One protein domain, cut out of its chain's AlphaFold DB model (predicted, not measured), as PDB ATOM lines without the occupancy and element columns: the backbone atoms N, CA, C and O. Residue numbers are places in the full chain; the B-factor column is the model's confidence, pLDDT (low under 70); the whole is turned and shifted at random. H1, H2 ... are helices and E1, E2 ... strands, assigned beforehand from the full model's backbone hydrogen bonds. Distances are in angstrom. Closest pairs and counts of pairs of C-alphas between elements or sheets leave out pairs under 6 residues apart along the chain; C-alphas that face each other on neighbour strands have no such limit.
ATOM      1  N   ALA A 184     -18.840  -5.324  19.068       88.94
ATOM      2  CA  ALA A 184     -17.982  -5.824  17.985       88.94
ATOM      3  C   ALA A 184     -16.486  -5.957  18.364       88.94
ATOM      4  O   ALA A 184     -15.610  -5.656  17.552       88.94
ATOM      5  N   GLY A 185     -16.187  -6.381  19.598       90.56
ATOM      6  CA  GLY A 185     -14.820  -6.524  20.120       90.56
ATOM      7  C   GLY A 185     -14.290  -5.300  20.874       90.56
ATOM      8  O   GLY A 185     -13.156  -5.333  21.339       90.56
ATOM      9  N   GLY A 186     -15.099  -4.244  21.011       94.00
ATOM     10  CA  GLY A 186     -14.773  -3.067  21.810       94.00
ATOM     11  C   GLY A 186     -13.682  -2.184  21.211       94.00
ATOM     12  O   GLY A 186     -13.262  -2.367  20.064       94.00
ATOM     13  N   GLY A 187     -13.237  -1.209  22.005       95.62
ATOM     14  CA  GLY A 187     -12.175  -0.273  21.648       95.62
ATOM     15  C   GLY A 187     -12.653   0.925  20.830       95.62
ATOM     16  O   GLY A 187     -11.837   1.627  20.240       95.62
ATOM     17  N   TRP A 188     -13.960   1.172  20.780       96.56
ATOM     18  CA  TRP A 188     -14.553   2.222  19.960       96.56
ATOM     19  C   TRP A 188     -14.567   3.560  20.688       96.56
ATOM     20  O   TRP A 188     -15.151   3.685  21.761       96.56
ATOM     21  N   THR A 189     -13.970   4.584  20.083       96.56
ATOM     22  CA  THR A 189     -14.008   5.966  20.573       96.56
ATOM     23  C   THR A 189     -15.133   6.740  19.896       96.56
ATOM     24  O   THR A 189     -15.143   6.848  18.671       96.56
ATOM     25  N   ARG A 190     -16.065   7.321  20.666       96.69
ATOM     26  CA  ARG A 190     -17.142   8.157  20.107       96.69
ATOM     27  C   ARG A 190     -16.629   9.539  19.714       96.69
ATOM     28  O   ARG A 190     -16.313  10.351  20.583       96.69
ATOM     29  N   ILE A 191     -16.619   9.831  18.416       96.19
ATOM     30  CA  ILE A 191     -16.099  11.094  17.864       96.19
ATOM     31  C   ILE A 191     -17.198  12.060  17.408       96.19
ATOM     32  O   ILE A 191     -16.953  13.255  17.241       96.19
ATOM     33  N   VAL A 192     -18.412  11.553  17.212       95.56
ATOM     34  CA  VAL A 192     -19.596  12.351  16.897       95.56
ATOM     35  C   VAL A 192     -20.748  11.850  17.743       95.56
ATOM     36  O   VAL A 192     -20.965  10.641  17.848       95.56
ATOM     37  N   ARG A 193     -21.509  12.790  18.293       94.44
ATOM     38  CA  ARG A 193     -22.825  12.566  18.881       94.44
ATOM     39  C   ARG A 193     -23.716  13.715  18.443       94.44
ATOM     40  O   ARG A 193     -23.413  14.854  18.753       94.44
ATOM     41  N   GLN A 194     -24.781  13.459  17.707       91.81
ATOM     42  CA  GLN A 194     -25.620  14.512  17.141       91.81
ATOM     43  C   GLN A 194     -27.080  14.266  17.493       91.81
ATOM     44  O   GLN A 194     -27.574  13.156  17.346       91.81
ATOM     45  N   THR A 195     -27.779  15.294  17.953       90.06
ATOM     46  CA  THR A 195     -29.228  15.254  18.156       90.06
ATOM     47  C   THR A 195     -29.912  16.063  17.072       90.06
ATOM     48  O   THR A 195     -29.363  17.038  16.557       90.06
ATOM     49  N   GLU A 196     -31.128  15.660  16.726       86.75
ATOM     50  CA  GLU A 196     -31.928  16.368  15.734       86.75
ATOM     51  C   GLU A 196     -32.341  17.753  16.227       86.75
ATOM     52  O   GLU A 196     -32.352  18.678  15.435       86.75
ATOM     53  N   ALA A 197     -32.603  17.939  17.522       87.62
ATOM     54  CA  ALA A 197     -32.994  19.243  18.060       87.62
ATOM     55  C   ALA A 197     -31.852  20.275  18.005       87.62
ATOM     56  O   ALA A 197     -32.059  21.408  17.582       87.62
ATOM     57  N   ASN A 198     -30.637  19.880  18.403       90.31
ATOM     58  CA  ASN A 198     -29.516  20.802  18.593       90.31
ATOM     59  C   ASN A 198     -28.254  20.312  17.874       90.31
ATOM     60  O   ASN A 198     -27.266  20.005  18.537       90.31
ATOM     61  N   PRO A 199     -28.239  20.180  16.541       91.44
ATOM     62  CA  PRO A 199     -27.078  19.654  15.843       91.44
ATOM     63  C   PRO A 199     -25.894  20.629  15.893       91.44
ATOM     64  O   PRO A 199     -26.059  21.852  15.907       91.44
ATOM     65  N   VAL A 200     -24.678  20.092  15.836       93.56
ATOM     66  CA  VAL A 200     -23.502  20.855  15.405       93.56
ATOM     67  C   VAL A 200     -23.516  20.910  13.883       93.56
ATOM     68  O   VAL A 200     -23.486  19.879  13.213       93.56
ATOM     69  N   THR A 201     -23.561  22.124  13.338       89.88
ATOM     70  CA  THR A 201     -23.799  22.383  11.910       89.88
ATOM     71  C   THR A 201     -22.565  22.254  11.026       89.88
ATOM     72  O   THR A 201     -22.695  22.219   9.804       89.88
ATOM     73  N   ASN A 202     -21.377  22.156  11.622       85.25
ATOM     74  CA  ASN A 202     -20.113  21.956  10.930       85.25
ATOM     75  C   ASN A 202     -19.468  20.635  11.387       85.25
ATOM     76  O   ASN A 202     -19.519  20.272  12.558       85.25
ATOM     77  N   TRP A 203     -18.860  19.889  10.469       91.12
ATOM     78  CA  TRP A 203     -18.229  18.599  10.783       91.12
ATOM     79  C   TRP A 203     -16.735  18.719  11.096       91.12
ATOM     80  O   TRP A 203     -15.946  17.820  10.804       91.12
ATOM     81  N   THR A 204     -16.331  19.874  11.606       93.19
ATOM     82  CA  THR A 204     -14.925  20.236  11.819       93.19
ATOM     83  C   THR A 204     -14.580  20.453  13.284       93.19
ATOM     84  O   THR A 204     -13.424  20.719  13.600       93.19
ATOM     85  N   GLY A 205     -15.561  20.318  14.173       94.25
ATOM     86  CA  GLY A 205     -15.397  20.527  15.602       94.25
ATOM     87  C   GLY A 205     -16.491  21.430  16.160       94.25
ATOM     88  O   GLY A 205     -16.807  22.466  15.580       94.25
ATOM     89  N   GLY A 206     -17.057  21.075  17.308       95.19
ATOM     90  CA  GLY A 206     -17.998  21.946  18.003       95.19
ATOM     91  C   GLY A 206     -18.902  21.205  18.970       95.19
ATOM     92  O   GLY A 206     -18.938  19.975  18.986       95.19
ATOM     93  N   VAL A 207     -19.639  21.983  19.758       96.31
ATOM     94  CA  VAL A 207     -20.631  21.509  20.725       96.31
ATOM     95  C   VAL A 207     -21.880  22.381  20.602       96.31
ATOM     96  O   VAL A 207     -21.765  23.599  20.461       96.31
ATOM     97  N   ASN A 208     -23.060  21.767  20.642       95.50
ATOM     98  CA  ASN A 208     -24.351  22.444  20.702       95.50
ATOM     99  C   ASN A 208     -25.311  21.625  21.576       95.50
ATOM    100  O   ASN A 208     -25.797  20.571  21.161       95.50
ATOM    101  N   GLY A 209     -25.544  22.082  22.809       92.81
ATOM    102  CA  GLY A 209     -26.226  21.274  23.821       92.81
ATOM    103  C   GLY A 209     -25.503  19.940  24.017       92.81
ATOM    104  O   GLY A 209     -24.290  19.915  24.215       92.81
ATOM    105  N   ASP A 210     -26.235  18.836  23.893       90.69
ATOM    106  CA  ASP A 210     -25.654  17.498  24.019       90.69
ATOM    107  C   ASP A 210     -24.981  16.998  22.723       90.69
ATOM    108  O   ASP A 210     -24.354  15.931  22.716       90.69
ATOM    109  N   SER A 211     -25.124  17.714  21.604       94.12
ATOM    110  CA  SER A 211     -24.460  17.343  20.355       94.12
ATOM    111  C   SER A 211     -23.017  17.824  20.336       94.12
ATOM    112  O   SER A 211     -22.722  18.950  20.730       94.12
ATOM    113  N   TYR A 212     -22.122  17.012  19.788       95.94
ATOM    114  CA  TYR A 212     -20.743  17.380  19.528       95.94
ATOM    115  C   TYR A 212     -20.164  16.678  18.293       95.94
ATOM    116  O   TYR A 212     -20.547  15.563  17.923       95.94
ATOM    117  N   VAL A 213     -19.174  17.332  17.693       96.12
ATOM    118  CA  VAL A 213     -18.247  16.761  16.710       96.12
ATOM    119  C   VAL A 213     -16.841  17.069  17.196       96.12
ATOM    120  O   VAL A 213     -16.555  18.213  17.547       96.12
ATOM    121  N   LEU A 214     -15.962  16.073  17.232       95.38
ATOM    122  CA  LEU A 214     -14.560  16.310  17.563       95.38
ATOM    123  C   LEU A 214     -13.813  16.955  16.389       95.38
ATOM    124  O   LEU A 214     -14.038  16.621  15.225       95.38
ATOM    125  N   ALA A 215     -12.906  17.881  16.704       93.88
ATOM    126  CA  ALA A 215     -11.959  18.427  15.737       93.88
ATOM    127  C   ALA A 215     -10.923  17.368  15.323       93.88
ATOM    128  O   ALA A 215     -10.681  16.407  16.050       93.88
ATOM    129  N   ALA A 216     -10.277  17.553  14.170       92.50
ATOM    130  CA  ALA A 216      -9.371  16.555  13.593       92.50
ATOM    131  C   ALA A 216      -8.238  16.119  14.541       92.50
ATOM    132  O   ALA A 216      -7.927  14.937  14.631       92.50
ATOM    133  N   ASN A 217      -7.654  17.061  15.286       90.75
ATOM    134  CA  ASN A 217      -6.587  16.803  16.260       90.75
ATOM    135  C   ASN A 217      -7.067  16.095  17.541       90.75
ATOM    136  O   ASN A 217      -6.249  15.648  18.334       90.75
ATOM    137  N   ALA A 218      -8.379  16.010  17.742       92.88
ATOM    138  CA  ALA A 218      -9.033  15.323  18.847       92.88
ATOM    139  C   ALA A 218      -9.538  13.922  18.449       92.88
ATOM    140  O   ALA A 218     -10.144  13.232  19.264       92.88
ATOM    141  N   ILE A 219      -9.325  13.488  17.204       93.81
ATOM    142  CA  ILE A 219      -9.720  12.156  16.743       93.81
ATOM    143  C   ILE A 219      -8.499  11.232  16.858       93.81
ATOM    144  O   ILE A 219      -7.474  11.520  16.237       93.81
ATOM    145  N   PRO A 220      -8.569  10.125  17.624       94.12
ATOM    146  CA  PRO A 220      -7.452   9.191  17.722       94.12
ATOM    147  C   PRO A 220      -7.142   8.544  16.373       94.12
ATOM    148  O   PRO A 220      -8.017   8.409  15.515       94.12
ATOM    149  N   ALA A 221      -5.897   8.095  16.200       93.06
ATOM    150  CA  ALA A 221      -5.524   7.264  15.061       93.06
ATOM    151  C   ALA A 221      -6.422   6.018  14.995       93.06
ATOM    152  O   ALA A 221      -6.685   5.381  16.014       93.06
ATOM    153  N   HIS A 222      -6.907   5.701  13.798       95.44
ATOM    154  CA  HIS A 222      -7.903   4.658  13.586       95.44
ATOM    155  C   HIS A 222      -7.864   4.158  12.143       95.44
ATOM    156  O   HIS A 222      -7.334   4.815  11.246       95.44
ATOM    157  N   THR A 223      -8.458   2.990  11.925       96.31
ATOM    158  CA  THR A 223      -8.610   2.376  10.594       96.31
ATOM    159  C   THR A 223     -10.031   1.906  10.327       96.31
ATOM    160  O   THR A 223     -10.360   1.518   9.202       96.31
ATOM    161  N   GLN A 224     -10.872   1.918  11.360       95.81
ATOM    162  CA  GLN A 224     -12.253   1.504  11.282       95.81
ATOM    163  C   GLN A 224     -13.171   2.614  11.765       95.81
ATOM    164  O   GLN A 224     -12.876   3.317  12.733       95.81
ATOM    165  N   VAL A 225     -14.313   2.734  11.096       95.88
ATOM    166  CA  VAL A 225     -15.366   3.685  11.447       95.88
ATOM    167  C   VAL A 225     -16.680   2.944  11.539       95.88
ATOM    168  O   VAL A 225     -17.006   2.127  10.674       95.88
ATOM    169  N   ALA A 226     -17.440   3.240  12.582       93.62
ATOM    170  CA  ALA A 226     -18.757   2.681  12.785       93.62
ATOM    171  C   ALA A 226     -19.799   3.782  12.954       93.62
ATOM    172  O   ALA A 226     -19.517   4.870  13.462       93.62
ATOM    173  N   PHE A 227     -21.013   3.472  12.517       90.06
ATOM    174  CA  PHE A 227     -22.135   4.401  12.495       90.06
ATOM    175  C   PHE A 227     -23.268   3.804  13.307       90.06
ATOM    176  O   PHE A 227     -23.681   2.664  13.064       90.06
ATOM    177  N   GLY A 228     -23.732   4.569  14.286       86.00
ATOM    178  CA  GLY A 228     -24.700   4.111  15.260       86.00
ATOM    179  C   GLY A 228     -25.845   5.085  15.456       86.00
ATOM    180  O   GLY A 228     -25.823   6.248  15.038       86.00
ATOM    181  N   LYS A 229     -26.854   4.560  16.132       81.31
ATOM    182  CA  LYS A 229     -27.914   5.319  16.772       81.31
ATOM    183  C   LYS A 229     -27.848   4.981  18.257       81.31
ATOM    184  O   LYS A 229     -27.572   3.829  18.590       81.31
ATOM    185  N   ASP A 230     -28.094   5.980  19.094       79.81
ATOM    186  CA  ASP A 230     -28.036   5.958  20.559       79.81
ATOM    187  C   ASP A 230     -26.638   6.171  21.150       79.81
ATOM    188  O   ASP A 230     -25.659   6.459  20.457       79.81
ATOM    189  N   GLU A 231     -26.570   6.100  22.481       82.19
ATOM    190  CA  GLU A 231     -25.349   6.333  23.252       82.19
ATOM    191  C   GLU A 231     -24.334   5.198  23.140       82.19
ATOM    192  O   GLU A 231     -23.147   5.428  23.367       82.19
ATOM    193  N   ASN A 232     -24.798   4.003  22.782       76.38
ATOM    194  CA  ASN A 232     -23.970   2.816  22.656       76.38
ATOM    195  C   ASN A 232     -23.550   2.610  21.200       76.38
ATOM    196  O   ASN A 232     -24.185   3.089  20.261       76.38
ATOM    197  N   ALA A 233     -22.488   1.838  21.010       69.94
ATOM    198  CA  ALA A 233     -21.994   1.407  19.710       69.94
ATOM    199  C   ALA A 233     -22.898   0.319  19.074       69.94
ATOM    200  O   ALA A 233     -22.458  -0.754  18.664       69.94
ATOM    201  N   THR A 234     -24.202   0.579  18.991       67.88
ATOM    202  CA  THR A 234     -25.171  -0.232  18.249       67.88
ATOM    203  C   THR A 234     -25.084   0.126  16.771       67.88
ATOM    204  O   THR A 234     -25.696   1.085  16.298       67.88
ATOM    205  N   PHE A 235     -24.241  -0.613  16.051       75.06
ATOM    206  CA  PHE A 235     -23.863  -0.284  14.681       75.06
ATOM    207  C   PHE A 235     -24.844  -0.812  13.633       75.06
ATOM    208  O   PHE A 235     -25.263  -1.967  13.696       75.06
ATOM    209  N   VAL A 236     -25.084  -0.025  12.577       68.56
ATOM    210  CA  VAL A 236     -25.551  -0.581  11.286       68.56
ATOM    211  C   VAL A 236     -24.510  -1.551  10.744       68.56
ATOM    212  O   VAL A 236     -24.815  -2.627  10.236       68.56
ATOM    213  N   THR A 237     -23.266  -1.089  10.797       82.75
ATOM    214  CA  THR A 237     -22.069  -1.724  10.279       82.75
ATOM    215  C   THR A 237     -20.867  -0.952  10.813       82.75
ATOM    216  O   THR A 237     -20.989   0.187  11.279       82.75
ATOM    217  N   TYR A 238     -19.694  -1.543  10.668       91.75
ATOM    218  CA  TYR A 238     -18.440  -0.820  10.722       91.75
ATOM    219  C   TYR A 238     -17.625  -1.175   9.487       91.75
ATOM    220  O   TYR A 238     -17.780  -2.258   8.922       91.75
ATOM    221  N   VAL A 239     -16.796  -0.245   9.043       93.94
ATOM    222  CA  VAL A 239     -16.096  -0.317   7.760       93.94
ATOM    223  C   VAL A 239     -14.621   0.003   7.923       93.94
ATOM    224  O   VAL A 239     -14.235   0.675   8.878       93.94
ATOM    225  N   THR A 240     -13.803  -0.440   6.971       95.56
ATOM    226  CA  THR A 240     -12.385  -0.069   6.891       95.56
ATOM    227  C   THR A 240     -12.234   1.269   6.174       95.56
ATOM    228  O   THR A 240     -12.170   1.345   4.946       95.56
ATOM    229  N   TRP A 241     -12.217   2.347   6.944       95.06
ATOM    230  CA  TRP A 241     -12.075   3.711   6.454       95.06
ATOM    231  C   TRP A 241     -11.454   4.581   7.548       95.06
ATOM    232  O   TRP A 241     -11.654   4.324   8.731       95.06
ATOM    233  N   GLN A 242     -10.710   5.610   7.152       95.38
ATOM    234  CA  GLN A 242     -10.205   6.631   8.059       95.38
ATOM    235  C   GLN A 242     -11.089   7.877   7.954       95.38
ATOM    236  O   GLN A 242     -11.094   8.564   6.932       95.38
ATOM    237  N   TYR A 243     -11.835   8.163   9.016       95.31
ATOM    238  CA  TYR A 243     -12.641   9.362   9.165       95.31
ATOM    239  C   TYR A 243     -11.793  10.626   9.019       95.31
ATOM    240  O   TYR A 243     -10.754  10.793   9.662       95.31
ATOM    241  N   THR A 244     -12.302  11.562   8.227       92.88
ATOM    242  CA  THR A 244     -11.768  12.916   8.097       92.88
ATOM    243  C   THR A 244     -12.839  13.933   8.472       92.88
ATOM    244  O   THR A 244     -14.038  13.699   8.305       92.88
ATOM    245  N   THR A 245     -12.423  15.087   8.992       90.12
ATOM    246  CA  THR A 245     -13.289  16.267   9.137       90.12
ATOM    247  C   THR A 245     -13.387  17.021   7.805       90.12
ATOM    248  O   THR A 245     -12.456  16.961   7.007       90.12
ATOM    249  N   GLY A 246     -14.458  17.787   7.570       85.38
ATOM    250  CA  GLY A 246     -14.637  18.552   6.316       85.38
ATOM    251  C   GLY A 246     -15.181  17.720   5.147       85.38
ATOM    252  O   GLY A 246     -15.791  16.691   5.364       85.38
ATOM    253  N   ASP A 247     -15.044  18.118   3.893       83.06
ATOM    254  CA  ASP A 247     -15.739  17.390   2.814       83.06
ATOM    255  C   ASP A 247     -15.190  15.969   2.585       83.06
ATOM    256  O   ASP A 247     -13.992  15.714   2.714       83.06
ATOM    257  N   ILE A 248     -16.084  15.033   2.255       87.19
ATOM    258  CA  ILE A 248     -15.733  13.643   1.940       87.19
ATOM    259  C   ILE A 248     -16.272  13.343   0.544       87.19
ATOM    260  O   ILE A 248     -17.479  13.181   0.354       87.19
ATOM    261  N   ALA A 249     -15.370  13.265  -0.435       83.19
ATOM    262  CA  ALA A 249     -15.717  12.761  -1.760       83.19
ATOM    263  C   ALA A 249     -16.238  11.314  -1.657       83.19
ATOM    264  O   ALA A 249     -15.813  10.592  -0.752       83.19
ATOM    265  N   PRO A 250     -17.123  10.861  -2.565       82.94
ATOM    266  CA  PRO A 250     -17.599   9.486  -2.554       82.94
ATOM    267  C   PRO A 250     -16.459   8.486  -2.589       82.94
ATOM    268  O   PRO A 250     -15.622   8.502  -3.490       82.94
ATOM    269  N   ILE A 251     -16.475   7.585  -1.619       88.44
ATOM    270  CA  ILE A 251     -15.552   6.460  -1.538       88.44
ATOM    271  C   ILE A 251     -16.332   5.171  -1.337       88.44
ATOM    272  O   ILE A 251     -17.394   5.169  -0.715       88.44
ATOM    273  N   THR A 252     -15.788   4.062  -1.826       90.88
ATOM    274  CA  THR A 252     -16.288   2.718  -1.520       90.88
ATOM    275  C   THR A 252     -15.392   2.067  -0.475       90.88
ATOM    276  O   THR A 252     -14.170   2.179  -0.526       90.88
ATOM    277  N   THR A 253     -16.009   1.393   0.484       93.88
ATOM    278  CA  THR A 253     -15.351   0.641   1.550       93.88
ATOM    279  C   THR A 253     -16.171  -0.609   1.865       93.88
ATOM    280  O   THR A 253     -17.254  -0.817   1.318       93.88
ATOM    281  N   SER A 254     -15.668  -1.455   2.750       93.75
ATOM    282  CA  SER A 254     -16.308  -2.703   3.125       93.75
ATOM    283  C   SER A 254     -16.290  -2.925   4.621       93.75
ATOM    284  O   SER A 254     -15.362  -2.508   5.318       93.75
ATOM    285  N   ASN A 255     -17.285  -3.660   5.103       92.81
ATOM    286  CA  ASN A 255     -17.231  -4.247   6.429       92.81
ATOM    287  C   ASN A 255     -16.158  -5.352   6.452       92.81
ATOM    288  O   ASN A 255     -16.259  -6.297   5.667       92.81
ATOM    289  N   PRO A 256     -15.145  -5.272   7.332       92.62
ATOM    290  CA  PRO A 256     -14.028  -6.215   7.329       92.62
ATOM    291  C   PRO A 256     -14.407  -7.628   7.804       92.62
ATOM    292  O   PRO A 256     -13.646  -8.560   7.573       92.62
ATOM    293  N   THR A 257     -15.559  -7.815   8.456       90.94
ATOM    294  CA  THR A 257     -16.049  -9.139   8.874       90.94
ATOM    295  C   THR A 257     -16.945  -9.781   7.826       90.94
ATOM    296  O   THR A 257     -16.827 -10.974   7.572       90.94
ATOM    297  N   THR A 258     -17.868  -9.018   7.238       91.50
ATOM    298  CA  THR A 258     -18.897  -9.577   6.344       91.50
ATOM    299  C   THR A 258     -18.578  -9.407   4.862       91.50
ATOM    300  O   THR A 258     -19.223 -10.035   4.028       91.50
ATOM    301  N   GLY A 259     -17.632  -8.532   4.508       91.75
ATOM    302  CA  GLY A 259     -17.331  -8.160   3.123       91.75
ATOM    303  C   GLY A 259     -18.395  -7.277   2.459       91.75
ATOM    304  O   GLY A 259     -18.227  -6.887   1.300       91.75
ATOM    305  N   ALA A 260     -19.476  -6.934   3.172       89.69
ATOM    306  CA  ALA A 260     -20.538  -6.074   2.660       89.69
ATOM    307  C   ALA A 260     -19.977  -4.702   2.264       89.69
ATOM    308  O   ALA A 260     -19.226  -4.089   3.023       89.69
ATOM    309  N   GLN A 261     -20.340  -4.241   1.069       91.38
ATOM    310  CA  GLN A 261     -19.808  -3.027   0.457       91.38
ATOM    311  C   GLN A 261     -20.686  -1.817   0.784       91.38
ATOM    312  O   GLN A 261     -21.918  -1.887   0.733       91.38
ATOM    313  N   TYR A 262     -20.036  -0.695   1.070       88.50
ATOM    314  CA  TYR A 262     -20.667   0.566   1.429       88.50
ATOM    315  C   TYR A 262     -20.020   1.726   0.695       88.50
ATOM    316  O   TYR A 262     -18.834   1.696   0.375       88.50
ATOM    317  N   MET A 263     -20.797   2.776   0.485       87.19
ATOM    318  CA  MET A 263     -20.307   4.050  -0.006       87.19
ATOM    319  C   MET A 263     -20.497   5.140   1.033       87.19
ATOM    320  O   MET A 263     -21.547   5.198   1.668       87.19
ATOM    321  N   ILE A 264     -19.477   5.981   1.193       88.00
ATOM    322  CA  ILE A 264     -19.430   7.066   2.176       88.00
ATOM    323  C   ILE A 264     -19.174   8.379   1.459       88.00
ATOM    324  O   ILE A 264     -18.342   8.431   0.555       88.00
ATOM    325  N   TYR A 265     -19.881   9.430   1.864       85.25
ATOM    326  CA  TYR A 265     -19.693  10.779   1.337       85.25
ATOM    327  C   TYR A 265     -20.217  11.848   2.302       85.25
ATOM    328  O   TYR A 265     -21.033  11.577   3.188       85.25
ATOM    329  N   ARG A 266     -19.737  13.078   2.093       85.81
ATOM    330  CA  ARG A 266     -20.221  14.311   2.714       85.81
ATOM    331  C   ARG A 266     -20.005  15.492   1.777       85.81
ATOM    332  O   ARG A 266     -18.866  15.798   1.428       85.81
ATOM    333  N   TYR A 267     -21.095  16.161   1.405       72.69
ATOM    334  CA  TYR A 267     -21.088  17.267   0.443       72.69
ATOM    335  C   TYR A 267     -21.575  18.574   1.057       72.69
ATOM    336  O   TYR A 267     -22.634  18.607   1.677       72.69
ATOM    337  N   LYS A 268     -20.856  19.667   0.797       62.91
ATOM    338  CA  LYS A 268     -21.184  21.013   1.286       62.91
ATOM    339  C   LYS A 268     -22.342  21.695   0.547       62.91
ATOM    340  O   LYS A 268     -23.198  22.298   1.186       62.91
ATOM    341  N   ASP A 269     -22.386  21.571  -0.781       55.75
ATOM    342  CA  ASP A 269     -23.149  22.490  -1.649       55.75
ATOM    343  C   ASP A 269     -24.406  21.875  -2.294       55.75
ATOM    344  O   ASP A 269     -24.971  22.439  -3.235       55.75
ATOM    345  N   LYS A 270     -24.831  20.682  -1.862       52.53
ATOM    346  CA  LYS A 270     -25.926  19.943  -2.513       52.53
ATOM    347  C   LYS A 270     -27.063  19.662  -1.553       52.53
ATOM    348  O   LYS A 270     -26.856  19.193  -0.446       52.53
ATOM    349  N   PHE A 271     -28.276  19.931  -2.015       45.88
ATOM    350  CA  PHE A 271     -29.515  19.734  -1.288       45.88
ATOM    351  C   PHE A 271     -30.213  18.465  -1.896       45.88
ATOM    352  O   PHE A 271     -30.236  18.394  -3.118       45.88
ATOM    353  N   TYR A 272     -30.777  17.475  -1.150       49.31
ATOM    354  CA  TYR A 272     -31.847  16.503  -1.583       49.31
ATOM    355  C   TYR A 272     -33.216  16.351  -0.769       49.31
ATOM    356  O   TYR A 272     -33.245  16.396   0.442       49.31
ATOM    357  N   GLY A 273     -34.402  16.277  -1.384       43.66
ATOM    358  CA  GLY A 273     -35.731  16.467  -0.724       43.66
ATOM    359  C   GLY A 273     -36.208  15.432   0.326       43.66
ATOM    360  O   GLY A 273     -37.057  15.728   1.173       43.66
ATOM    361  N   SER A 274     -35.719  14.192   0.232       49.31
ATOM    362  CA  SER A 274     -36.306  13.025   0.910       49.31
ATOM    363  C   SER A 274     -35.264  12.114   1.565       49.31
ATOM    364  O   SER A 274     -34.088  12.129   1.211       49.31
ATOM    365  N   HIS A 275     -35.724  11.324   2.537       56.75
ATOM    366  CA  HIS A 275     -34.973  10.380   3.375       56.75
ATOM    367  C   HIS A 275     -34.522   9.113   2.642       56.75
ATOM    368  O   HIS A 275     -34.786   8.010   3.099       56.75
ATOM    369  N   ASP A 276     -33.818   9.260   1.521       62.75
ATOM    370  CA  ASP A 276     -33.151   8.134   0.865       62.75
ATOM    371  C   ASP A 276     -31.689   8.486   0.508       62.75
ATOM    372  O   ASP A 276     -31.421   9.194  -0.475       62.75
ATOM    373  N   PRO A 277     -30.711   7.972   1.277       60.09
ATOM    374  CA  PRO A 277     -29.287   8.101   0.978       60.09
ATOM    375  C   PRO A 277     -28.881   7.535  -0.399       60.09
ATOM    376  O   PRO A 277     -27.900   7.961  -0.994       60.09
ATOM    377  N   ARG A 278     -29.607   6.577  -0.979       62.00
ATOM    378  CA  ARG A 278     -29.290   6.104  -2.332       62.00
ATOM    379  C   ARG A 278     -29.810   7.065  -3.402       62.00
ATOM    380  O   ARG A 278     -29.109   7.294  -4.388       62.00
ATOM    381  N   SER A 279     -30.986   7.663  -3.212       57.00
ATOM    382  CA  SER A 279     -31.516   8.687  -4.129       57.00
ATOM    383  C   SER A 279     -30.598   9.915  -4.231       57.00
ATOM    384  O   SER A 279     -30.361  10.426  -5.327       57.00
ATOM    385  N   THR A 280     -29.973  10.320  -3.117       53.09
ATOM    386  CA  THR A 280     -28.950  11.384  -3.100       53.09
ATOM    387  C   THR A 280     -27.743  11.035  -3.960       53.09
ATOM    388  O   THR A 280     -27.235  11.898  -4.674       53.09
ATOM    389  N   LEU A 281     -27.291   9.779  -3.929       57.44
ATOM    390  CA  LEU A 281     -26.183   9.323  -4.758       57.44
ATOM    391  C   LEU A 281     -26.527   9.338  -6.255       57.44
ATOM    392  O   LEU A 281     -25.751   9.876  -7.045       57.44
ATOM    393  N   TYR A 282     -27.666   8.763  -6.656       56.97
ATOM    394  CA  TYR A 282     -28.084   8.746  -8.067       56.97
ATOM    395  C   TYR A 282     -28.134  10.159  -8.662       56.97
ATOM    396  O   TYR A 282     -27.662  10.377  -9.779       56.97
ATOM    397  N   ASN A 283     -28.588  11.130  -7.871       51.81
ATOM    398  CA  ASN A 283     -28.722  12.510  -8.320       51.81
ATOM    399  C   ASN A 283     -27.392  13.282  -8.259       51.81
ATOM    400  O   ASN A 283     -27.108  14.091  -9.144       51.81
ATOM    401  N   ALA A 284     -26.514  12.984  -7.290       49.22
ATOM    402  CA  ALA A 284     -25.144  13.511  -7.250       49.22
ATOM    403  C   ALA A 284     -24.284  13.037  -8.442       49.22
ATOM    404  O   ALA A 284     -23.355  13.739  -8.837       49.22
ATOM    405  N   MET A 285     -24.622  11.892  -9.050       54.34
ATOM    406  CA  MET A 285     -24.004  11.368 -10.279       54.34
ATOM    407  C   MET A 285     -24.614  11.927 -11.583       54.34
ATOM    408  O   MET A 285     -24.228  11.484 -12.663       54.34
ATOM    409  N   GLY A 286     -25.533  12.901 -11.518       48.91
ATOM    410  CA  GLY A 286     -26.034  13.622 -12.697       48.91
ATOM    411  C   GLY A 286     -27.398  13.183 -13.245       48.91
ATOM    412  O   GLY A 286     -27.752  13.590 -14.349       48.91
ATOM    413  N   TYR A 287     -28.188  12.404 -12.501       40.94
ATOM    414  CA  TYR A 287     -29.540  12.005 -12.909       40.94
ATOM    415  C   TYR A 287     -30.611  12.736 -12.082       40.94
ATOM    416  O   TYR A 287     -30.899  12.289 -10.996       40.94
ATOM    417  N   GLY A 288     -31.244  13.811 -12.573       42.66
ATOM    418  CA  GLY A 288     -32.481  14.375 -11.979       42.66
ATOM    419  C   GLY A 288     -32.308  15.197 -10.686       42.66
ATOM    420  O   GLY A 288     -31.643  14.797  -9.740       42.66
ATOM    421  N   ALA A 289     -32.888  16.397 -10.641       42.66
ATOM    422  CA  ALA A 289     -32.579  17.427  -9.649       42.66
ATOM    423  C   ALA A 289     -33.798  17.808  -8.797       42.66
ATOM    424  O   ALA A 289     -34.678  18.452  -9.350       42.66
ATOM    425  N   GLU A 290     -33.805  17.523  -7.483       42.31
ATOM    426  CA  GLU A 290     -34.674  18.181  -6.470       42.31
ATOM    427  C   GLU A 290     -34.036  18.142  -5.058       42.31
ATOM    428  O   GLU A 290     -33.586  17.088  -4.635       42.31
ATOM    429  N   GLY A 291     -33.945  19.263  -4.311       46.75
ATOM    430  CA  GLY A 291     -32.962  19.433  -3.216       46.75
ATOM    431  C   GLY A 291     -33.375  19.799  -1.760       46.75
ATOM    432  O   GLY A 291     -34.045  20.802  -1.628       46.75
ATOM    433  N   THR A 292     -32.870  19.089  -0.704       50.72
ATOM    434  CA  THR A 292     -32.671  19.279   0.804       50.72
ATOM    435  C   THR A 292     -31.665  18.337   1.680       50.72
ATOM    436  O   THR A 292     -32.100  17.737   2.654       50.72
ATOM    437  N   TRP A 293     -30.323  18.191   1.471       53.28
ATOM    438  CA  TRP A 293     -29.285  17.396   2.262       53.28
ATOM    439  C   TRP A 293     -27.907  18.095   2.248       53.28
ATOM    440  O   TRP A 293     -26.872  17.509   1.916       53.28
ATOM    441  N   ALA A 294     -27.892  19.389   2.559       57.62
ATOM    442  CA  ALA A 294     -26.637  20.123   2.651       57.62
ATOM    443  C   ALA A 294     -25.809  19.607   3.835       57.62
ATOM    444  O   ALA A 294     -26.321  19.439   4.944       57.62
ATOM    445  N   ASN A 295     -24.516  19.388   3.603       74.88
ATOM    446  CA  ASN A 295     -23.554  19.011   4.631       74.88
ATOM    447  C   ASN A 295     -23.911  17.706   5.366       74.88
ATOM    448  O   ASN A 295     -23.661  17.578   6.562       74.88
ATOM    449  N   SER A 296     -24.534  16.739   4.688       81.19
ATOM    450  CA  SER A 296     -24.884  15.455   5.303       81.19
ATOM    451  C   SER A 296     -23.718  14.479   5.293       81.19
ATOM    452  O   SER A 296     -23.033  14.362   4.285       81.19
ATOM    453  N   LEU A 297     -23.525  13.740   6.383       88.19
ATOM    454  CA  LEU A 297     -22.674  12.552   6.386       88.19
ATOM    455  C   LEU A 297     -23.548  11.335   6.106       88.19
ATOM    456  O   LEU A 297     -24.549  11.135   6.796       88.19
ATOM    457  N   SER A 298     -23.159  10.524   5.127       84.88
ATOM    458  CA  SER A 298     -23.930   9.354   4.711       84.88
ATOM    459  C   SER A 298     -23.042   8.132   4.541       84.88
ATOM    460  O   SER A 298     -21.921   8.231   4.044       84.88
ATOM    461  N   ILE A 299     -23.578   6.975   4.921       85.00
ATOM    462  CA  ILE A 299     -23.068   5.653   4.565       85.00
ATOM    463  C   ILE A 299     -24.218   4.816   4.003       85.00
ATOM    464  O   ILE A 299     -25.283   4.709   4.614       85.00
ATOM    465  N   VAL A 300     -24.007   4.221   2.832       82.38
ATOM    466  CA  VAL A 300     -25.053   3.523   2.071       82.38
ATOM    467  C   VAL A 300     -24.544   2.165   1.625       82.38
ATOM    468  O   VAL A 300     -23.467   2.073   1.042       82.38
ATOM    469  N   ALA A 301     -25.302   1.104   1.880       83.81
ATOM    470  CA  ALA A 301     -25.010  -0.227   1.372       83.81
ATOM    471  C   ALA A 301     -25.140  -0.234  -0.156       83.81
ATOM    472  O   ALA A 301     -26.148   0.194  -0.722       83.81
ATOM    473  N   THR A 302     -24.141  -0.757  -0.865       81.81
ATOM    474  CA  THR A 302     -24.190  -0.772  -2.337       81.81
ATOM    475  C   THR A 302     -25.214  -1.776  -2.869       81.81
ATOM    476  O   THR A 302     -25.770  -1.575  -3.952       81.81
ATOM    477  N   SER A 303     -25.524  -2.809  -2.085       78.25
ATOM    478  CA  SER A 303     -26.461  -3.882  -2.422       78.25
ATOM    479  C   SER A 303     -27.921  -3.602  -2.052       78.25
ATOM    480  O   SER A 303     -28.792  -4.334  -2.512       78.25
ATOM    481  N   SER A 304     -28.220  -2.571  -1.250       70.38
ATOM    482  CA  SER A 304     -29.594  -2.255  -0.842       70.38
ATOM    483  C   SER A 304     -29.825  -0.747  -0.718       70.38
ATOM    484  O   SER A 304     -29.062  -0.086  -0.017       70.38
ATOM    485  N   PRO A 305     -30.889  -0.193  -1.333       58.12
ATOM    486  CA  PRO A 305     -31.277   1.210  -1.153       58.12
ATOM    487  C   PRO A 305     -31.695   1.552   0.277       58.12
ATOM    488  O   PRO A 305     -31.521   2.683   0.704       58.12
ATOM    489  N   LEU A 306     -32.187   0.571   1.035       59.56
ATOM    490  CA  LEU A 306     -32.709   0.778   2.389       59.56
ATOM    491  C   LEU A 306     -31.661   0.526   3.486       59.56
ATOM    492  O   LEU A 306     -31.919   0.732   4.671       59.56
ATOM    493  N   GLY A 307     -30.470   0.055   3.111       67.75
ATOM    494  CA  GLY A 307     -29.376  -0.190   4.044       67.75
ATOM    495  C   GLY A 307     -28.482   1.037   4.157       67.75
ATOM    496  O   GLY A 307     -27.698   1.296   3.251       67.75
ATOM    497  N   GLY A 308     -28.538   1.769   5.267       78.94
ATOM    498  CA  GLY A 308     -27.641   2.904   5.464       78.94
ATOM    499  C   GLY A 308     -27.821   3.645   6.779       78.94
ATOM    500  O   GLY A 308     -28.551   3.211   7.670       78.94
ATOM    501  N   TRP A 309     -27.111   4.761   6.874       85.44
ATOM    502  CA  TRP A 309     -27.165   5.745   7.948       85.44
ATOM    503  C   TRP A 309     -26.864   7.107   7.332       85.44
ATOM    504  O   TRP A 309     -25.955   7.227   6.505       85.44
ATOM    505  N   ALA A 310     -27.618   8.135   7.709       83.81
ATOM    506  CA  ALA A 310     -27.301   9.494   7.305       83.81
ATOM    507  C   ALA A 310     -27.750  10.511   8.351       83.81
ATOM    508  O   ALA A 310     -28.777  10.331   9.006       83.81
ATOM    509  N   PHE A 311     -26.988  11.596   8.465       86.38
ATOM    510  CA  PHE A 311     -27.335  12.735   9.302       86.38
ATOM    511  C   PHE A 311     -27.034  14.052   8.582       86.38
ATOM    512  O   PHE A 311     -25.922  14.258   8.093       86.38
ATOM    513  N   SER A 312     -28.025  14.941   8.535       84.06
ATOM    514  CA  SER A 312     -28.030  16.240   7.867       84.06
ATOM    515  C   SER A 312     -28.268  17.359   8.886       84.06
ATOM    516  O   SER A 312     -29.415  17.736   9.132       84.06
ATOM    517  N   PRO A 313     -27.215  17.934   9.488       86.38
ATOM    518  CA  PRO A 313     -27.371  18.920  10.555       86.38
ATOM    519  C   PRO A 313     -27.982  20.254  10.090       86.38
ATOM    520  O   PRO A 313     -28.409  21.045  10.923       86.38
ATOM    521  N   LEU A 314     -28.011  20.520   8.779       84.31
ATOM    522  CA  LEU A 314     -28.547  21.752   8.191       84.31
ATOM    523  C   LEU A 314     -29.975  21.605   7.648       84.31
ATOM    524  O   LEU A 314     -30.462  22.520   6.988       84.31
ATOM    525  N   ASN A 315     -30.660  20.478   7.884       79.50
ATOM    526  CA  ASN A 315     -32.067  20.394   7.500       79.50
ATOM    527  C   ASN A 315     -32.891  21.375   8.358       79.50
ATOM    528  O   ASN A 315     -32.817  21.345   9.591       79.50
ATOM    529  N   GLU A 316     -33.667  22.241   7.705       78.12
ATOM    530  CA  GLU A 316     -34.528  23.234   8.365       78.12
ATOM    531  C   GLU A 316     -35.632  22.577   9.200       78.12
ATOM    532  O   GLU A 316     -36.156  23.174  10.134       78.12
ATOM    533  N   THR A 317     -35.972  21.328   8.881       79.56
ATOM    534  CA  THR A 317     -36.958  20.540   9.605       79.56
ATOM    535  C   THR A 317     -36.253  19.567  10.553       79.56
ATOM    536  O   THR A 317     -35.638  18.605  10.099       79.56
ATOM    537  N   ASP A 318     -36.367  19.789  11.866       81.19
ATOM    538  CA  ASP A 318     -35.634  19.039  12.905       81.19
ATOM    539  C   ASP A 318     -35.760  17.516  12.759       81.19
ATOM    540  O   ASP A 318     -34.755  16.828  12.597       81.19
ATOM    541  N   TYR A 319     -36.993  17.000  12.709       76.62
ATOM    542  CA  TYR A 319     -37.267  15.561  12.589       76.62
ATOM    543  C   TYR A 319     -36.761  14.951  11.267       76.62
ATOM    544  O   TYR A 319     -36.732  13.733  11.117       76.62
ATOM    545  N   ARG A 320     -36.341  15.786  10.300       76.69
ATOM    546  CA  ARG A 320     -35.753  15.368   9.019       76.69
ATOM    547  C   ARG A 320     -34.223  15.402   8.988       76.69
ATOM    548  O   ARG A 320     -33.618  15.179   7.937       76.69
ATOM    549  N   ARG A 321     -33.558  15.690  10.108       81.44
ATOM    550  CA  ARG A 321     -32.088  15.719  10.166       81.44
ATOM    551  C   ARG A 321     -31.474  14.318  10.197       81.44
ATOM    552  O   ARG A 321     -30.356  14.164   9.724       81.44
ATOM    553  N   GLY A 322     -32.166  13.297  10.698       79.38
ATOM    554  CA  GLY A 322     -31.656  11.924  10.785       79.38
ATOM    555  C   GLY A 322     -32.332  10.923   9.840       79.38
ATOM    556  O   GLY A 322     -33.508  11.058   9.520       79.38
ATOM    557  N   PHE A 323     -31.610   9.885   9.395       74.25
ATOM    558  CA  PHE A 323     -32.165   8.764   8.616       74.25
ATOM    559  C   PHE A 323     -31.901   7.390   9.247       74.25
ATOM    560  O   PHE A 323     -30.747   6.979   9.397       74.25
ATOM    561  N   ARG A 324     -32.973   6.669   9.616       68.94
ATOM    562  CA  ARG A 324     -32.901   5.413  10.386       68.94
ATOM    563  C   ARG A 324     -32.289   4.247   9.597       68.94
ATOM    564  O   ARG A 324     -32.373   4.145   8.384       68.94
ATOM    565  N   MET A 325     -31.712   3.336  10.374       65.75
ATOM    566  CA  MET A 325     -31.046   2.096   9.992       65.75
ATOM    567  C   MET A 325     -32.031   1.037   9.442       65.75
ATOM    568  O   MET A 325     -33.030   0.737  10.094       65.75
ATOM    569  N   GLN A 326     -31.683   0.413   8.309       53.38
ATOM    570  CA  GLN A 326     -32.238  -0.837   7.736       53.38
ATOM    571  C   GLN A 326     -33.631  -0.810   7.065       53.38
ATOM    572  O   GLN A 326     -33.872  -1.663   6.210       53.38
ATOM    573  N   THR A 327     -34.532   0.126   7.384       56.56
ATOM    574  CA  THR A 327     -35.843   0.268   6.709       56.56
ATOM    575  C   THR A 327     -36.221   1.734   6.511       56.56
ATOM    576  O   THR A 327     -35.866   2.573   7.337       56.56
ATOM    577  N   GLU A 328     -36.997   2.032   5.464       49.47
ATOM    578  CA  GLU A 328     -37.605   3.350   5.250       49.47
ATOM    579  C   GLU A 328     -38.594   3.639   6.387       49.47
ATOM    580  O   GLU A 328     -39.535   2.877   6.610       49.47
ATOM    581  N   VAL A 329     -38.362   4.703   7.153       50.47
ATOM    582  CA  VAL A 329     -39.314   5.158   8.171       50.47
ATOM    583  C   VAL A 329     -39.497   6.653   8.014       50.47
ATOM    584  O   VAL A 329     -38.538   7.390   7.778       50.47
ATOM    585  N   ALA A 330     -40.753   7.071   8.148       50.12
ATOM    586  CA  ALA A 330     -41.130   8.464   8.233       50.12
ATOM    587  C   ALA A 330     -40.272   9.183   9.290       50.12
ATOM    588  O   ALA A 330     -39.949   8.598  10.324       50.12
ATOM    589  N   PRO A 331     -39.900  10.438   9.037       53.38
ATOM    590  CA  PRO A 331     -39.103  11.225   9.965       53.38
ATOM    591  C   PRO A 331     -39.860  11.361  11.302       53.38
ATOM    592  O   PRO A 331     -41.034  11.740  11.336       53.38
ATOM    593  N   THR A 332     -39.212  10.986  12.401       55.53
ATOM    594  CA  THR A 332     -39.777  10.992  13.754       55.53
ATOM    595  C   THR A 332     -38.947  11.931  14.617       55.53
ATOM    596  O   THR A 332     -37.726  11.901  14.562       55.53
ATOM    597  N   SER A 333     -39.592  12.796  15.403       59.91
ATOM    598  CA  SER A 333     -38.908  13.684  16.353       59.91
ATOM    599  C   SER A 333     -38.427  12.879  17.565       59.91
ATOM    600  O   SER A 333     -39.013  12.952  18.648       59.91
ATOM    601  N   GLU A 334     -37.435  12.020  17.366       62.50
ATOM    602  CA  GLU A 334     -36.965  11.097  18.392       62.50
ATOM    603  C   GLU A 334     -35.794  11.678  19.196       62.50
ATOM    604  O   GLU A 334     -34.961  12.429  18.697       62.50
ATOM    605  N   SER A 335     -35.691  11.289  20.467       64.81
ATOM    606  CA  SER A 335     -34.676  11.777  21.409       64.81
ATOM    607  C   SER A 335     -33.327  11.043  21.318       64.81
ATOM    608  O   SER A 335     -32.587  10.992  22.300       64.81
ATOM    609  N   TYR A 336     -33.019  10.412  20.185       76.62
ATOM    610  CA  TYR A 336     -31.822   9.582  20.027       76.62
ATOM    611  C   TYR A 336     -30.610  10.386  19.543       76.62
ATOM    612  O   TYR A 336     -30.740  11.446  18.929       76.62
ATOM    613  N   ALA A 337     -29.416   9.846  19.791       87.19
ATOM    614  CA  ALA A 337     -28.167  10.411  19.301       87.19
ATOM    615  C   ALA A 337     -27.668   9.680  18.047       87.19
ATOM    616  O   ALA A 337     -27.538   8.461  18.024       87.19
ATOM    617  N   TRP A 338     -27.330  10.433  17.013       89.31
ATOM    618  CA  TRP A 338     -26.639   9.972  15.815       89.31
ATOM    619  C   TRP A 338     -25.142   9.951  16.093       89.31
ATOM    620  O   TRP A 338     -24.546  11.000  16.352       89.31
ATOM    621  N   THR A 339     -24.527   8.770  16.082       93.00
ATOM    622  CA  THR A 339     -23.152   8.608  16.566       93.00
ATOM    623  C   THR A 339     -22.204   8.069  15.503       93.00
ATOM    624  O   THR A 339     -22.560   7.218  14.686       93.00
ATOM    625  N   VAL A 340     -20.971   8.578  15.529       94.88
ATOM    626  CA  VAL A 340     -19.847   8.066  14.734       94.88
ATOM    627  C   VAL A 340     -18.732   7.676  15.688       94.88
ATOM    628  O   VAL A 340     -18.398   8.421  16.617       94.88
ATOM    629  N   TRP A 341     -18.163   6.506  15.439       96.38
ATOM    630  CA  TRP A 341     -17.168   5.872  16.287       96.38
ATOM    631  C   TRP A 341     -15.942   5.501  15.469       96.38
ATOM    632  O   TRP A 341     -16.078   5.143  14.300       96.38
ATOM    633  N   VAL A 342     -14.764   5.544  16.087       96.62
ATOM    634  CA  VAL A 342     -13.500   5.147  15.451       96.62
ATOM    635  C   VAL A 342     -12.754   4.103  16.269       96.62
ATOM    636  O   VAL A 342     -12.872   4.088  17.498       96.62
ATOM    637  N   ARG A 343     -11.995   3.240  15.587       94.12
ATOM    638  CA  ARG A 343     -11.160   2.194  16.189       94.12
ATOM    639  C   ARG A 343      -9.916   1.871  15.363       94.12
ATOM    640  O   ARG A 343      -9.976   1.929  14.110       94.12
TER     641      ARG A 343
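What this domain is: This is residues 184 to 343 of the 343 residues of the protein "Ig domain" of Achromobacter spanius (UniProt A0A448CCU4). Little of this model is regular structure, yet it forms a compact sandwich: the six-stranded sheet E2 E3 E1 E10 E4 E5 is partly face to face with the four-stranded E6 E7 E8 E9, their strands crossed, and short helix H1 covers E7 and E8. The printed part has 160 residues, and the named elements, mostly strand, hold only 62 of them, in the order E1 to E7, H1, E8 to E10. Both sheets are antiparallel; the radius of gyration of the C-alphas is 14.4 A, the spans 41 by 37 by 26 A.

How they stand to each other: The larger sheet, strongly twisted, runs E2, residues 206 to 208, E3, 211 to 213, E1, 188 to 194, E10, 338 to 342, E4, 224 to 229, E5, 235 to 240. Between E1 and E10, N 191 and O 340 are 2.9 A apart, within hydrogen-bond range. The other runs E6, 248 to 254, E7, 261 to 267, E8, 296 to 301, E9, 308 to 311; in the hairpin of E6 and E7, N 253 and O 262 are 2.8 A apart. H1, 277 to 284, is on it at a height over the sheet of 9.4 A; 3 of its 4 O i to N i+4 pairs are within range.

Where its parts are: E1, 16.8 A long, begins at C-alpha 188 (-14.553, 2.222, 19.960). E7 measures 20.3 A. E10 ends at C-alpha 342 (-13.500, 5.147, 15.451).

The domain as a whole: The farthest C-alphas, of Gly 185 and Gly 288, are 42.2 A apart. The printed part has no cut. Links E1 to E2, H1 to E8 and E9 to E10 are long. Residues 268 to 294 and 324 to 335 are among those with pLDDT under 70.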